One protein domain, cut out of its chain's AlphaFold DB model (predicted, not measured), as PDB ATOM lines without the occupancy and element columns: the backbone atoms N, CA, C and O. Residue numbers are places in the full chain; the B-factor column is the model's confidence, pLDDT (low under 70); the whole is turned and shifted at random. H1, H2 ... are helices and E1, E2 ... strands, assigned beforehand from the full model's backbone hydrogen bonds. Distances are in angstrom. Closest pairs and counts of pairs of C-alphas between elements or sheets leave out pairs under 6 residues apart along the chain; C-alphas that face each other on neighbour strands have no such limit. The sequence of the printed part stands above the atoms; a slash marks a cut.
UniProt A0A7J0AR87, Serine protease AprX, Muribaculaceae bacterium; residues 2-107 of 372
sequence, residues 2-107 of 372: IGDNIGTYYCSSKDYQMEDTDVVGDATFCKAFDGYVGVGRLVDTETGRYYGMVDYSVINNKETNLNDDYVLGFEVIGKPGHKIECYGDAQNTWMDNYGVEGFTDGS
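This is residues 2 to 107 of the 372 residues of the protein "Serine protease AprX" of Muribaculaceae bacterium (UniProt A0A7J0AR87). Little of this domain is regular structure: a long hairpin, E2 and E3, has short E1 beside E2 and H1 near one end, while residues 61 to 107 wind on without a named element. Residues 77 to 83 stick out. The 106 printed residues, 32 in named elements, mostly strand, hold E1, H1, E2, E3 in turn; the sheet E1 - E2 - E3 is antiparallel. It is only just compact, close to loose: radius of gyration of the C-alphas 15.3 A, spans 43 by 37 by 26 A.

E1, residues 8 to 11, neighbours E2, residues 33 to 43; N 10 and O 37 are 2.8 A apart. H1, residues 27 to 32, is on the sheet, height 7.3 A, over none of the strands; its O i to N i+4 pairs are within hydrogen-bond range. E3, residues 50 to 60, neighbours E2, with N 38 and O 55 2.7 A apart, and bends by 50 degrees at residue 57.

E1 begins at C-alpha 8 (14.972, -22.355, -6.586). E2 spans 29.8 A and E3 31.2 A, ending at C-alpha 60 (-1.477, -16.451, 4.054).

The printed part has no cut. E1 to H1 is a long link. Residues 2 to 6 have pLDDT under 70.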
ATOM      1  N   ILE A   2      14.105 -30.094  -9.536       51.94
ATOM      2  CA  ILE A   2      15.143 -29.258  -8.917       51.94
ATOM      3  C   ILE A   2      16.483 -29.627  -9.571       51.94
ATOM      4  O   ILE A   2      16.875 -30.803  -9.557       51.94
ATOM      5  N   GLY A   3      17.134 -28.647 -10.202       46.47
ATOM      6  CA  GLY A   3      18.430 -28.811 -10.866       46.47
ATOM      7  C   GLY A   3      19.524 -29.285  -9.905       46.47
ATOM      8  O   GLY A   3      19.364 -29.245  -8.686       46.47
ATOM      9  N   ASP A   4      20.628 -29.800 -10.443       47.28
ATOM     10  CA  ASP A   4      21.804 -30.101  -9.624       47.28
ATOM     11  C   ASP A   4      22.376 -28.784  -9.055       47.28
ATOM     12  O   ASP A   4      22.636 -27.848  -9.807       47.28
ATOM     13  N   ASN A   5      22.580 -28.728  -7.736       48.84
ATOM     14  CA  ASN A   5      23.313 -27.685  -6.998       48.84
ATOM     15  C   ASN A   5      22.704 -26.273  -6.876       48.84
ATOM     16  O   ASN A   5      23.400 -25.388  -6.384       48.84
ATOM     17  N   ILE A   6      21.446 -26.029  -7.257       58.50
ATOM     18  CA  ILE A   6      20.811 -24.707  -7.077       58.50
ATOM     19  C   ILE A   6      19.407 -24.894  -6.501       58.50
ATOM     20  O   ILE A   6      18.564 -25.559  -7.107       58.50
ATOM     21  N   GLY A   7      19.173 -24.336  -5.309       76.44
ATOM     22  CA  GLY A   7      17.825 -24.174  -4.778       76.44
ATOM     23  C   GLY A   7      17.081 -23.112  -5.581       76.44
ATOM     24  O   GLY A   7      17.673 -22.108  -5.955       76.44
ATOM     25  N   THR A   8      15.811 -23.343  -5.892       87.31
ATOM     26  CA  THR A   8      14.972 -22.355  -6.586       87.31
ATOM     27  C   THR A   8      13.963 -21.798  -5.602       87.31
ATOM     28  O   THR A   8      13.249 -22.587  -4.975       87.31
ATOM     29  N   TYR A   9      13.888 -20.471  -5.492       92.12
ATOM     30  CA  TYR A   9      12.853 -19.813  -4.707       92.12
ATOM     31  C   TYR A   9      11.658 -19.438  -5.585       92.12
ATOM     32  O   TYR A   9      11.796 -19.048  -6.746       92.12
ATOM     33  N   TYR A  10      10.470 -19.590  -5.010       93.25
ATOM     34  CA  TYR A  10       9.207 -19.077  -5.516       93.25
ATOM     35  C   TYR A  10       8.786 -17.946  -4.590       93.25
ATOM     36  O   TYR A  10       8.576 -18.174  -3.400       93.25
ATOM     37  N   CYS A  11       8.694 -16.738  -5.132       96.31
ATOM     38  CA  CYS A  11       8.540 -15.506  -4.369       96.31
ATOM     39  C   CYS A  11       7.268 -14.767  -4.793       96.31
ATOM     40  O   CYS A  11       6.982 -14.639  -5.989       96.31
ATOM     41  N   SER A  12       6.519 -14.222  -3.829       96.38
ATOM     42  CA  SER A  12       5.303 -13.444  -4.116       96.38
ATOM     43  C   SER A  12       5.613 -12.108  -4.804       96.38
ATOM     44  O   SER A  12       4.794 -11.582  -5.560       96.38
ATOM     45  N   SER A  13       6.812 -11.565  -4.572       96.12
ATOM     46  CA  SER A  13       7.299 -10.306  -5.133       96.12
ATOM     47  C   SER A  13       8.824 -10.319  -5.301       96.12
ATOM     48  O   SER A  13       9.514 -11.231  -4.842       96.12
ATOM     49  N   LYS A  14       9.361  -9.278  -5.952       96.06
ATOM     50  CA  LYS A  14      10.813  -9.079  -6.089       96.06
ATOM     51  C   LYS A  14      11.510  -8.764  -4.765       96.06
ATOM     52  O   LYS A  14      12.723  -8.895  -4.696       96.06
ATOM     53  N   ASP A  15      10.768  -8.366  -3.733       95.31
ATOM     54  CA  ASP A  15      11.353  -8.030  -2.430       95.31
ATOM     55  C   ASP A  15      11.880  -9.277  -1.705       95.31
ATOM     56  O   ASP A  15      12.785  -9.174  -0.882       95.31
ATOM     57  N   TYR A  16      11.340 -10.454  -2.039       93.88
ATOM     58  CA  TYR A  16      11.781 -11.750  -1.519       93.88
ATOM     59  C   TYR A  16      12.726 -12.498  -2.472       93.88
ATOM     60  O   TYR A  16      13.097 -13.635  -2.195       93.88
ATOM     61  N   GLN A  17      13.062 -11.919  -3.627       92.94
ATOM     62  CA  GLN A  17      13.925 -12.563  -4.617       92.94
ATOM     63  C   GLN A  17      15.370 -12.613  -4.106       92.94
ATOM     64  O   GLN A  17      15.915 -11.581  -3.715       92.94
ATOM     65  N   MET A  18      15.992 -13.794  -4.139       87.69
ATOM     66  CA  MET A  18      17.373 -13.990  -3.688       87.69
ATOM     67  C   MET A  18      18.344 -13.992  -4.871       87.69
ATOM     68  O   MET A  18      19.407 -13.382  -4.799       87.69
ATOM     69  N   GLU A  19      17.952 -14.629  -5.973       88.69
ATOM     70  CA  GLU A  19      18.742 -14.777  -7.191       88.69
ATOM     71  C   GLU A  19      17.914 -14.428  -8.439       88.69
ATOM     72  O   GLU A  19      16.688 -14.567  -8.477       88.69
ATOM     73  N   ASP A  20      18.585 -14.040  -9.526       89.31
ATOM     74  CA  ASP A  20      17.924 -13.714 -10.802       89.31
ATOM     75  C   ASP A  20      17.184 -14.914 -11.428       89.31
ATOM     76  O   ASP A  20      16.327 -14.739 -12.297       89.31
ATOM     77  N   THR A  21      17.514 -16.136 -10.999       87.75
ATOM     78  CA  THR A  21      16.899 -17.387 -11.466       87.75
ATOM     79  C   THR A  21      15.632 -17.786 -10.709       87.75
ATOM     80  O   THR A  21      15.003 -18.776 -11.086       87.75
ATOM     81  N   ASP A  22      15.263 -17.056  -9.656       90.88
ATOM     82  CA  ASP A  22      14.067 -17.348  -8.868       90.88
ATOM     83  C   ASP A  22      12.775 -17.039  -9.632       90.88
ATOM     84  O   ASP A  22      12.703 -16.168 -10.505       90.88
ATOM     85  N   VAL A  23      11.714 -17.761  -9.279       93.88
ATOM     86  CA  VAL A  23      10.386 -17.579  -9.856       93.88
ATOM     87  C   VAL A  23       9.648 -16.514  -9.055       93.88
ATOM     88  O   VAL A  23       9.219 -16.752  -7.930       93.88
ATOM     89  N   VAL A  24       9.460 -15.337  -9.647       96.31
ATOM     90  CA  VAL A  24       8.767 -14.220  -8.995       96.31
ATOM     91  C   VAL A  24       7.376 -14.020  -9.582       96.31
ATOM     92  O   VAL A  24       7.221 -13.890 -10.797       96.31
ATOM     93  N   GLY A  25       6.371 -13.908  -8.713       95.00
ATOM     94  CA  GLY A  25       5.010 -13.554  -9.110       95.00
ATOM     95  C   GLY A  25       4.218 -14.708  -9.729       95.00
ATOM     96  O   GLY A  25       3.338 -14.459 -10.556       95.00
ATOM     97  N   ASP A  26       4.534 -15.959  -9.374       94.44
ATOM     98  CA  ASP A  26       3.734 -17.109  -9.804       94.44
ATOM     99  C   ASP A  26       2.282 -16.956  -9.327       94.44
ATOM    100  O   ASP A  26       2.015 -16.742  -8.145       94.44
ATOM    101  N   ALA A  27       1.327 -17.065 -10.252       93.81
ATOM    102  CA  ALA A  27      -0.071 -16.749  -9.968       93.81
ATOM    103  C   ALA A  27      -0.698 -17.687  -8.923       93.81
ATOM    104  O   ALA A  27      -1.570 -17.257  -8.168       93.81
ATOM    105  N   THR A  28      -0.269 -18.951  -8.874       91.88
ATOM    106  CA  THR A  28      -0.752 -19.915  -7.879       91.88
ATOM    107  C   THR A  28      -0.160 -19.593  -6.515       91.88
ATOM    108  O   THR A  28      -0.903 -19.503  -5.537       91.88
ATOM    109  N   PHE A  29       1.152 -19.357  -6.452       93.94
ATOM    110  CA  PHE A  29       1.831 -18.996  -5.213       93.94
ATOM    111  C   PHE A  29       1.290 -17.686  -4.628       93.94
ATOM    112  O   PHE A  29       0.861 -17.676  -3.480       93.94
ATOM    113  N   CYS A  30       1.196 -16.614  -5.424       95.50
ATOM    114  CA  CYS A  30       0.691 -15.314  -4.968       95.50
ATOM    115  C   CYS A  30      -0.781 -15.348  -4.540       95.50
ATOM    116  O   CYS A  30      -1.198 -14.510  -3.744       95.50
ATOM    117  N   LYS A  31      -1.583 -16.288  -5.059       95.06
ATOM    118  CA  LYS A  31      -2.961 -16.507  -4.597       95.06
ATOM    119  C   LYS A  31      -2.999 -17.150  -3.206       95.06
ATOM    120  O   LYS A  31      -3.908 -16.888  -2.433       95.06
ATOM    121  N   ALA A  32      -2.040 -18.005  -2.878       95.62
ATOM    122  CA  ALA A  32      -2.017 -18.688  -1.589       95.62
ATOM    123  C   ALA A  32      -1.268 -17.880  -0.516       95.62
ATOM    124  O   ALA A  32      -1.732 -17.771   0.621       95.62
ATOM    125  N   PHE A  33      -0.136 -17.275  -0.873       96.19
ATOM    126  CA  PHE A  33       0.843 -16.779   0.088       96.19
ATOM    127  C   PHE A  33       1.433 -15.418  -0.292       96.19
ATOM    128  O   PHE A  33       1.526 -15.050  -1.465       96.19
ATOM    129  N   ASP A  34       1.875 -14.696   0.734       95.69
ATOM    130  CA  ASP A  34       2.844 -13.609   0.634       95.69
ATOM    131  C   ASP A  34       4.141 -14.043   1.334       95.69
ATOM    132  O   ASP A  34       4.089 -14.520   2.470       95.69
ATOM    133  N   GLY A  35       5.285 -13.934   0.653       95.81
ATOM    134  CA  GLY A  35       6.570 -14.445   1.131       95.81
ATOM    135  C   GLY A  35       7.329 -15.256   0.081       95.81
ATOM    136  O   GLY A  35       7.265 -14.956  -1.115       95.81
ATOM    137  N   TYR A  36       8.041 -16.295   0.528       94.75
ATOM    138  CA  TYR A  36       8.792 -17.203  -0.341       94.75
ATOM    139  C   TYR A  36       8.778 -18.666   0.118       94.75
ATOM    140  O   TYR A  36       8.680 -18.963   1.310       94.75
ATOM    141  N   VAL A  37       8.976 -19.573  -0.842       93.88
ATOM    142  CA  VAL A  37       9.410 -20.958  -0.606       93.88
ATOM    143  C   VAL A  37      10.594 -21.297  -1.510       93.88
ATOM    144  O   VAL A  37      10.508 -21.213  -2.732       93.88
ATOM    145  N   GLY A  38      11.708 -21.681  -0.903       90.75
ATOM    146  CA  GLY A  38      12.902 -22.209  -1.541       90.75
ATOM    147  C   GLY A  38      12.947 -23.725  -1.443       90.75
ATOM    148  O   GLY A  38      12.703 -24.301  -0.384       90.75
ATOM    149  N   VAL A  39      13.287 -24.393  -2.546       89.25
ATOM    150  CA  VAL A  39      13.488 -25.847  -2.545       89.25
ATOM    151  C   VAL A  39      14.808 -26.186  -3.213       89.25
ATOM    152  O   VAL A  39      15.059 -25.785  -4.350       89.25
ATOM    153  N   GLY A  40      15.649 -26.943  -2.515       87.31
ATOM    154  CA  GLY A  40      16.988 -27.305  -2.968       87.31
ATOM    155  C   GLY A  40      17.373 -28.732  -2.603       87.31
ATOM    156  O   GLY A  40      16.704 -29.402  -1.817       87.31
ATOM    157  N   ARG A  41      18.472 -29.210  -3.191       86.06
ATOM    158  CA  ARG A  41      19.094 -30.490  -2.838       86.06
ATOM    159  C   ARG A  41      20.604 -30.409  -2.942       86.06
ATOM    160  O   ARG A  41      21.118 -29.744  -3.840       86.06
ATOM    161  N   LEU A  42      21.289 -31.140  -2.076       85.81
ATOM    162  CA  LEU A  42      22.742 -31.247  -2.060       85.81
ATOM    163  C   LEU A  42      23.163 -32.659  -1.627       85.81
ATOM    164  O   LEU A  42      22.357 -33.456  -1.140       85.81
ATOM    165  N   VAL A  43      24.435 -32.976  -1.851       87.81
ATOM    166  CA  VAL A  43      25.099 -34.108  -1.198       87.81
ATOM    167  C   VAL A  43      25.898 -33.528  -0.047       87.81
ATOM    168  O   VAL A  43      26.768 -32.687  -0.267       87.81
ATOM    169  N   ASP A  44      25.587 -33.964   1.165       85.56
ATOM    170  CA  ASP A  44      26.349 -33.607   2.350       85.56
ATOM    171  C   ASP A  44      27.776 -34.160   2.212       85.56
ATOM    172  O   ASP A  44      27.981 -35.355   1.987       85.56
ATOM    173  N   THR A  45      28.772 -33.279   2.279       89.00
ATOM    174  CA  THR A  45      30.165 -33.635   1.983       89.00
ATOM    175  C   THR A  45      30.830 -34.460   3.080       89.00
ATOM    176  O   THR A  45      31.846 -35.098   2.814       89.00
ATOM    177  N   GLU A  46      30.287 -34.451   4.299       87.12
ATOM    178  CA  GLU A  46      30.844 -35.181   5.441       87.12
ATOM    179  C   GLU A  46      30.307 -36.615   5.499       87.12
ATOM    180  O   GLU A  46      31.050 -37.566   5.739       87.12
ATOM    181  N   THR A  47      29.015 -36.778   5.228       85.00
ATOM    182  CA  THR A  47      28.296 -38.054   5.320       85.00
ATOM    183  C   THR A  47      28.131 -38.751   3.970       85.00
ATOM    184  O   THR A  47      27.814 -39.942   3.926       85.00
ATOM    185  N   GLY A  48      28.299 -38.024   2.861       87.88
ATOM    186  CA  GLY A  48      28.016 -38.500   1.506       87.88
ATOM    187  C   GLY A  48      26.527 -38.738   1.233       87.88
ATOM    188  O   GLY A  48      26.181 -39.365   0.228       87.88
ATOM    189  N   ARG A  49      25.632 -38.291   2.125       85.75
ATOM    190  CA  ARG A  49      24.185 -38.500   2.000       85.75
ATOM    191  C   ARG A  49      23.551 -37.400   1.159       85.75
ATOM    192  O   ARG A  49      23.862 -36.223   1.305       85.75
ATOM    193  N   TYR A  50      22.616 -37.787   0.296       86.25
ATOM    194  CA  TYR A  50      21.731 -36.825  -0.353       86.25
ATOM    195  C   TYR A  50      20.760 -36.248   0.675       86.25
ATOM    196  O   TYR A  50      20.121 -37.012   1.399       86.25
ATOM    197  N   TYR A  51      20.594 -34.928   0.676       86.81
ATOM    198  CA  TYR A  51      19.527 -34.263   1.413       86.81
ATOM    199  C   TYR A  51      18.799 -33.250   0.528       86.81
ATOM    200  O   TYR A  51      19.358 -32.687  -0.419       86.81
ATOM    201  N   GLY A  52      17.517 -33.063   0.826       88.44
ATOM    202  CA  GLY A  52      16.700 -31.974   0.309       88.44
ATOM    203  C   GLY A  52      16.493 -30.934   1.401       88.44
ATOM    204  O   GLY A  52      16.500 -31.273   2.581       88.44
ATOM    205  N   MET A  53      16.308 -29.681   1.006       88.31
ATOM    206  CA  MET A  53      15.980 -28.594   1.919       88.31
ATOM    207  C   MET A  53      14.766 -27.846   1.389       88.31
ATOM    208  O   MET A  53      14.703 -27.530   0.198       88.31
ATOM    209  N   VAL A  54      13.820 -27.583   2.286       90.12
ATOM    210  CA  VAL A  54      12.722 -26.643   2.077       90.12
ATOM    211  C   VAL A  54      12.984 -25.485   3.027       90.12
ATOM    212  O   VAL A  54      13.034 -25.688   4.237       90.12
ATOM    213  N   ASP A  55      13.191 -24.303   2.473       90.38
ATOM    214  CA  ASP A  55      13.309 -23.056   3.221       90.38
ATOM    215  C   ASP A  55      12.075 -22.213   2.920       90.38
ATOM    216  O   ASP A  55      11.643 -22.146   1.771       90.38
ATOM    217  N   TYR A  56      11.450 -21.611   3.921       91.81
ATOM    218  CA  TYR A  56      10.233 -20.852   3.679       91.81
ATOM    219  C   TYR A  56      10.004 -19.770   4.723       91.81
ATOM    220  O   TYR A  56      10.263 -19.925   5.914       91.81
ATOM    221  N   SER A  57       9.416 -18.676   4.256       93.31
ATOM    222  CA  SER A  57       8.810 -17.656   5.095       93.31
ATOM    223  C   SER A  57       7.561 -17.194   4.371       93.31
ATOM    224  O   SER A  57       7.642 -16.432   3.412       93.31
ATOM    225  N   VAL A  58       6.411 -17.734   4.773       92.38
ATOM    226  CA  VAL A  58       5.123 -17.443   4.143       92.38
ATOM    227  C   VAL A  58       4.103 -17.031   5.187       92.38
ATOM    228  O   VAL A  58       4.048 -17.585   6.285       92.38
ATOM    229  N   ILE A  59       3.265 -16.074   4.817       93.12
ATOM    230  CA  ILE A  59       1.991 -15.810   5.476       93.12
ATOM    231  C   ILE A  59       0.871 -16.000   4.461       93.12
ATOM    232  O   ILE A  59       1.071 -15.828   3.257       93.12
ATOM    233  N   ASN A  60      -0.326 -16.327   4.936       94.81
ATOM    234  CA  ASN A  60      -1.477 -16.451   4.054       94.81
ATOM    235  C   ASN A  60      -1.771 -15.136   3.333       94.81
ATOM    236  O   ASN A  60      -1.755 -14.052   3.931       94.81
ATOM    237  N   ASN A  61      -2.109 -15.240   2.048       94.44
ATOM    238  CA  ASN A  61      -2.605 -14.101   1.298       94.44
ATOM    239  C   ASN A  61      -3.902 -13.580   1.950       94.44
ATOM    240  O   ASN A  61      -4.902 -14.294   2.061       94.44
ATOM    241  N   LYS A  62      -3.890 -12.303   2.347       91.81
ATOM    242  CA  LYS A  62      -4.978 -11.659   3.104       91.81
ATOM    243  C   LYS A  62      -6.293 -11.531   2.335       91.81
ATOM    244  O   LYS A  62      -7.332 -11.316   2.945       91.81
ATOM    245  N   GLU A  63      -6.257 -11.618   1.014       91.94
ATOM    246  CA  GLU A  63      -7.445 -11.485   0.172       91.94
ATOM    247  C   GLU A  63      -7.994 -12.845  -0.261       91.94
ATOM    248  O   GLU A  63      -9.194 -12.979  -0.490       91.94
ATOM    249  N   THR A  64      -7.125 -13.852  -0.391       94.12
ATOM    250  CA  THR A  64      -7.447 -15.084  -1.129       94.12
ATOM    251  C   THR A  64      -7.141 -16.388  -0.391       94.12
ATOM    252  O   THR A  64      -7.516 -17.441  -0.903       94.12
ATOM    253  N   ASN A  65      -6.550 -16.338   0.813       94.62
ATOM    254  CA  ASN A  65      -6.235 -17.529   1.611       94.62
ATOM    255  C   ASN A  65      -6.366 -17.339   3.145       94.62
ATOM    256  O   ASN A  65      -5.702 -18.016   3.922       94.62
ATOM    257  N   LEU A  66      -7.209 -16.419   3.632       91.06
ATOM    258  CA  LEU A  66      -7.388 -16.226   5.089       91.06
ATOM    259  C   LEU A  66      -8.089 -17.388   5.810       91.06
ATOM    260  O   LEU A  66      -8.043 -17.439   7.034       91.06
ATOM    261  N   ASN A  67      -8.746 -18.281   5.070       87.62
ATOM    262  CA  ASN A  67      -9.473 -19.422   5.628       87.62
ATOM    263  C   ASN A  67      -8.654 -20.726   5.607       87.62
ATOM    264  O   ASN A  67      -9.236 -21.781   5.829       87.62
ATOM    265  N   ASP A  68      -7.352 -20.661   5.301       84.50
ATOM    266  CA  ASP A  68      -6.475 -21.833   5.138       84.50
ATOM    267  C   ASP A  68      -6.931 -22.802   4.024       84.50
ATOM    268  O   ASP A  68      -6.709 -24.009   4.092       84.50
ATOM    269  N   ASP A  69      -7.545 -22.271   2.957       87.81
ATOM    270  CA  ASP A  69      -7.940 -23.054   1.773       87.81
ATOM    271  C   ASP A  69      -6.714 -23.616   1.014       87.81
ATOM    272  O   ASP A  69      -6.829 -24.591   0.267       87.81
ATOM    273  N   TYR A  70      -5.540 -23.001   1.195       90.19
ATOM    274  CA  TYR A  70      -4.244 -23.451   0.689       90.19
ATOM    275  C   TYR A  70      -3.230 -23.535   1.835       90.19
ATOM    276  O   TYR A  70      -3.010 -22.561   2.554       90.19
ATOM    277  N   VAL A  71      -2.544 -24.673   1.940       90.00
ATOM    278  CA  VAL A  71      -1.456 -24.915   2.899       90.00
ATOM    279  C   VAL A  71      -0.182 -25.333   2.169       90.00
ATOM    280  O   VAL A  71      -0.238 -25.896   1.072       90.00
ATOM    281  N   LEU A  72       0.979 -25.031   2.755       89.44
ATOM    282  CA  LEU A  72       2.260 -25.473   2.211       89.44
ATOM    283  C   LEU A  72       2.419 -26.979   2.457       89.44
ATOM    284  O   LEU A  72       2.307 -27.442   3.588       89.44
ATOM    285  N   GLY A  73       2.713 -27.735   1.404       89.12
ATOM    286  CA  GLY A  73       2.988 -29.165   1.484       89.12
ATOM    287  C   GLY A  73       4.075 -29.564   0.495       89.12
ATOM    288  O   GLY A  73       4.344 -28.856  -0.476       89.12
ATOM    289  N   PHE A  74       4.706 -30.705   0.740       87.25
ATOM    290  CA  PHE A  74       5.690 -31.279  -0.169       87.25
ATOM    291  C   PHE A  74       5.501 -32.791  -0.262       87.25
ATOM    292  O   PHE A  74       5.116 -33.452   0.699       87.25
ATOM    293  N   GLU A  75       5.799 -33.340  -1.435       88.25
ATOM    294  CA  GLU A  75       5.774 -34.777  -1.690       88.25
ATOM    295  C   GLU A  75       7.197 -35.263  -1.944       88.25
ATOM    296  O   GLU A  75       7.960 -34.641  -2.690       88.25
ATOM    297  N   VAL A  76       7.553 -36.407  -1.359       84.06
ATOM    298  CA  VAL A  76       8.833 -37.063  -1.636       84.06
ATOM    299  C   VAL A  76       8.574 -38.419  -2.276       84.06
ATOM    300  O   VAL A  76       8.000 -39.317  -1.665       84.06
ATOM    301  N   ILE A  77       9.012 -38.577  -3.526       84.75
ATOM    302  CA  ILE A  77       8.806 -39.800  -4.310       84.75
ATOM    303  C   ILE A  77      10.100 -40.616  -4.309       84.75
ATOM    304  O   ILE A  77      11.099 -40.241  -4.927       84.75
ATOM    305  N   GLY A  78      10.078 -41.747  -3.604       83.06
ATOM    306  CA  GLY A  78      11.189 -42.692  -3.506       83.06
ATOM    307  C   GLY A  78      10.964 -43.983  -4.299       83.06
ATOM    308  O   GLY A  78       9.873 -44.268  -4.788       83.06
ATOM    309  N   LYS A  79      12.015 -44.803  -4.403       87.62
ATOM    310  CA  LYS A  79      11.894 -46.197  -4.858       87.62
ATOM    311  C   LYS A  79      11.509 -47.092  -3.672       87.62
ATOM    312  O   LYS A  79      11.913 -46.786  -2.548       87.62
ATOM    313  N   PRO A  80      10.798 -48.214  -3.897       89.12
ATOM    314  CA  PRO A  80      10.536 -49.188  -2.841       89.12
ATOM    315  C   PRO A  80      11.825 -49.591  -2.105       89.12
ATOM    316  O   PRO A  80      12.830 -49.897  -2.743       89.12
ATOM    317  N   GLY A  81      11.786 -49.579  -0.771       86.19
ATOM    318  CA  GLY A  81      12.927 -49.912   0.093       86.19
ATOM    319  C   GLY A  81      13.807 -48.729   0.517       86.19
ATOM    320  O   GLY A  81      14.712 -48.926   1.322       86.19
ATOM    321  N   HIS A  82      13.560 -47.511   0.026       84.31
ATOM    322  CA  HIS A  82      14.238 -46.310   0.525       84.31
ATOM    323  C   HIS A  82      13.490 -45.707   1.722       84.31
ATOM    324  O   HIS A  82      12.262 -45.641   1.718       84.31
ATOM    325  N   LYS A  83      14.241 -45.234   2.722       83.69
ATOM    326  CA  LYS A  83      13.732 -44.445   3.852       83.69
ATOM    327  C   LYS A  83      14.075 -42.974   3.621       83.69
ATOM    328  O   LYS A  83      15.190 -42.670   3.203       83.69
ATOM    329  N   ILE A  84      13.125 -42.089   3.895       85.31
ATOM    330  CA  ILE A  84      13.328 -40.640   3.925       85.31
ATOM    331  C   ILE A  84      13.011 -40.181   5.342       85.31
ATOM    332  O   ILE A  84      12.001 -40.589   5.913       85.31
ATOM    333  N   GLU A  85      13.896 -39.367   5.901       88.12
ATOM    334  CA  GLU A  85      13.723 -38.744   7.207       88.12
ATOM    335  C   GLU A  85      13.641 -37.237   6.979       88.12
ATOM    336  O   GLU A  85      14.551 -36.644   6.398       88.12
ATOM    337  N   CYS A  86      12.519 -36.643   7.377       89.31
ATOM    338  CA  CYS A  86      12.264 -35.217   7.236       89.31
ATOM    339  C   CYS A  86      12.205 -34.605   8.633       89.31
ATOM    340  O   CYS A  86      11.463 -35.085   9.489       89.31
ATOM    341  N   TYR A  87      12.960 -33.532   8.842       89.50
ATOM    342  CA  TYR A  87      13.032 -32.833  10.118       89.50
ATOM    343  C   TYR A  87      12.605 -31.379   9.927       89.50
ATOM    344  O   TYR A  87      12.962 -30.754   8.930       89.50
ATOM    345  N   GLY A  88      11.823 -30.862  10.872       87.62
ATOM    346  CA  GLY A  88      11.548 -29.431  11.011       87.62
ATOM    347  C   GLY A  88      12.406 -28.814  12.115       87.62
ATOM    348  O   GLY A  88      13.106 -29.523  12.837       87.62
ATOM    349  N   ASP A  89      12.307 -27.497  12.290       81.31
ATOM    350  CA  ASP A  89      12.971 -26.783  13.393       81.31
ATOM    351  C   ASP A  89      12.368 -27.101  14.778       81.31
ATOM    352  O   ASP A  89      12.963 -26.769  15.804       81.31
ATOM    353  N   ALA A  90      11.186 -27.737  14.804       70.69
ATOM    354  CA  ALA A  90      10.376 -28.029  15.987       70.69
ATOM    355  C   ALA A  90      10.050 -26.794  16.857       70.69
ATOM    356  O   ALA A  90       9.677 -26.937  18.024       70.69
ATOM    357  N   GLN A  91      10.177 -25.590  16.293       79.50
ATOM    358  CA  GLN A  91       9.863 -24.310  16.928       79.50
ATOM    359  C   GLN A  91       8.693 -23.620  16.233       79.50
ATOM    360  O   GLN A  91       7.761 -23.184  16.904       79.50
ATOM    361  N   ASN A  92       8.746 -23.538  14.903       83.44
ATOM    362  CA  ASN A  92       7.738 -22.884  14.065       83.44
ATOM    363  C   ASN A  92       7.225 -23.805  12.949       83.44
ATOM    364  O   ASN A  92       6.260 -23.468  12.266       83.44
ATOM    365  N   THR A  93       7.879 -24.951  12.753       87.69
ATOM    366  CA  THR A  93       7.590 -25.914  11.694       87.69
ATOM    367  C   THR A  93       7.144 -27.239  12.294       87.69
ATOM    368  O   THR A  93       7.903 -27.892  13.016       87.69
ATOM    369  N   TRP A  94       5.940 -27.675  11.930       87.06
ATOM    370  CA  TRP A  94       5.421 -29.008  12.231       87.06
ATOM    371  C   TRP A  94       4.964 -29.683  10.945       87.06
ATOM    372  O   TRP A  94       4.532 -29.021  10.003       87.06
ATOM    373  N   MET A  95       5.084 -31.006  10.907       90.19
ATOM    374  CA  MET A  95       4.527 -31.825   9.836       90.19
ATOM    375  C   MET A  95       3.195 -32.373  10.328       90.19
ATOM    376  O   MET A  95       3.150 -32.987  11.391       90.19
ATOM    377  N   ASP A  96       2.142 -32.131   9.562       89.69
ATOM    378  CA  ASP A  96       0.786 -32.601   9.821       89.69
ATOM    379  C   ASP A  96       0.187 -32.990   8.468       89.69
ATOM    380  O   ASP A  96       0.476 -32.361   7.444       89.69
ATOM    381  N   ASN A  97      -0.620 -34.045   8.438       93.19
ATOM    382  CA  ASN A  97      -1.334 -34.405   7.218       93.19
ATOM    383  C   ASN A  97      -2.622 -33.595   7.021       93.19
ATOM    384  O   ASN A  97      -3.262 -33.738   5.981       93.19
ATOM    385  N   TYR A  98      -3.033 -32.795   8.009       90.38
ATOM    386  CA  TYR A  98      -4.280 -32.032   8.051       90.38
ATOM    387  C   TYR A  98      -5.528 -32.882   7.750       90.38
ATOM    388  O   TYR A  98      -6.542 -32.385   7.259       90.38
ATOM    389  N   GLY A  99      -5.462 -34.193   8.008       90.69
ATOM    390  CA  GLY A  99      -6.509 -35.151   7.650       90.69
ATOM    391  C   GLY A  99      -6.688 -35.380   6.141       90.69
ATOM    392  O   GLY A  99      -7.691 -35.971   5.737       90.69
ATOM    393  N   VAL A 100      -5.751 -34.931   5.303       89.81
ATOM    394  CA  VAL A 100      -5.791 -35.102   3.848       89.81
ATOM    395  C   VAL A 100      -5.330 -36.512   3.475       89.81
ATOM    396  O   VAL A 100      -4.213 -36.933   3.781       89.81
ATOM    397  N   GLU A 101      -6.196 -37.258   2.786       93.44
ATOM    398  CA  GLU A 101      -5.885 -38.606   2.306       93.44
ATOM    399  C   GLU A 101      -4.667 -38.588   1.364       93.44
ATOM    400  O   GLU A 101      -4.588 -37.781   0.441       93.44
ATOM    401  N   GLY A 102      -3.712 -39.492   1.602       89.62
ATOM    402  CA  GLY A 102      -2.461 -39.585   0.841       89.62
ATOM    403  C   GLY A 102      -1.264 -38.877   1.487       89.62
ATOM    404  O   GLY A 102      -0.132 -39.206   1.138       89.62
ATOM    405  N   PHE A 103      -1.483 -37.993   2.468       90.81
ATOM    406  CA  PHE A 103      -0.409 -37.352   3.234       90.81
ATOM    407  C   PHE A 103      -0.089 -38.116   4.524       90.81
ATOM    408  O   PHE A 103      -0.962 -38.694   5.178       90.81
ATOM    409  N   THR A 104       1.194 -38.134   4.885       90.75
ATOM    410  CA  THR A 104       1.688 -38.788   6.106       90.75
ATOM    411  C   THR A 104       1.773 -37.768   7.228       90.75
ATOM    412  O   THR A 104       2.283 -36.671   7.019       90.75
ATOM    413  N   ASP A 105       1.263 -38.135   8.400       92.38
ATOM    414  CA  ASP A 105       1.326 -37.289   9.588       92.38
ATOM    415  C   ASP A 105       2.757 -37.225  10.153       92.38
ATOM    416  O   ASP A 105       3.573 -38.129   9.934       92.38
ATOM    417  N   GLY A 106       3.065 -36.157  10.882       90.62
ATOM    418  CA  GLY A 106       4.334 -36.015  11.578       90.62
ATOM    419  C   GLY A 106       4.473 -36.987  12.749       90.62
ATOM    420  O   GLY A 106       3.522 -37.598  13.234       90.62
ATOM    421  N   SER A 107       5.699 -37.127  13.252       90.25
ATOM    422  CA  SER A 107       5.945 -37.857  14.495       90.25
ATOM    423  C   SER A 107       7.102 -37.247  15.276       90.25
ATOM    424  O   SER A 107       7.916 -36.503  14.733       90.25
TER     425      SER A 107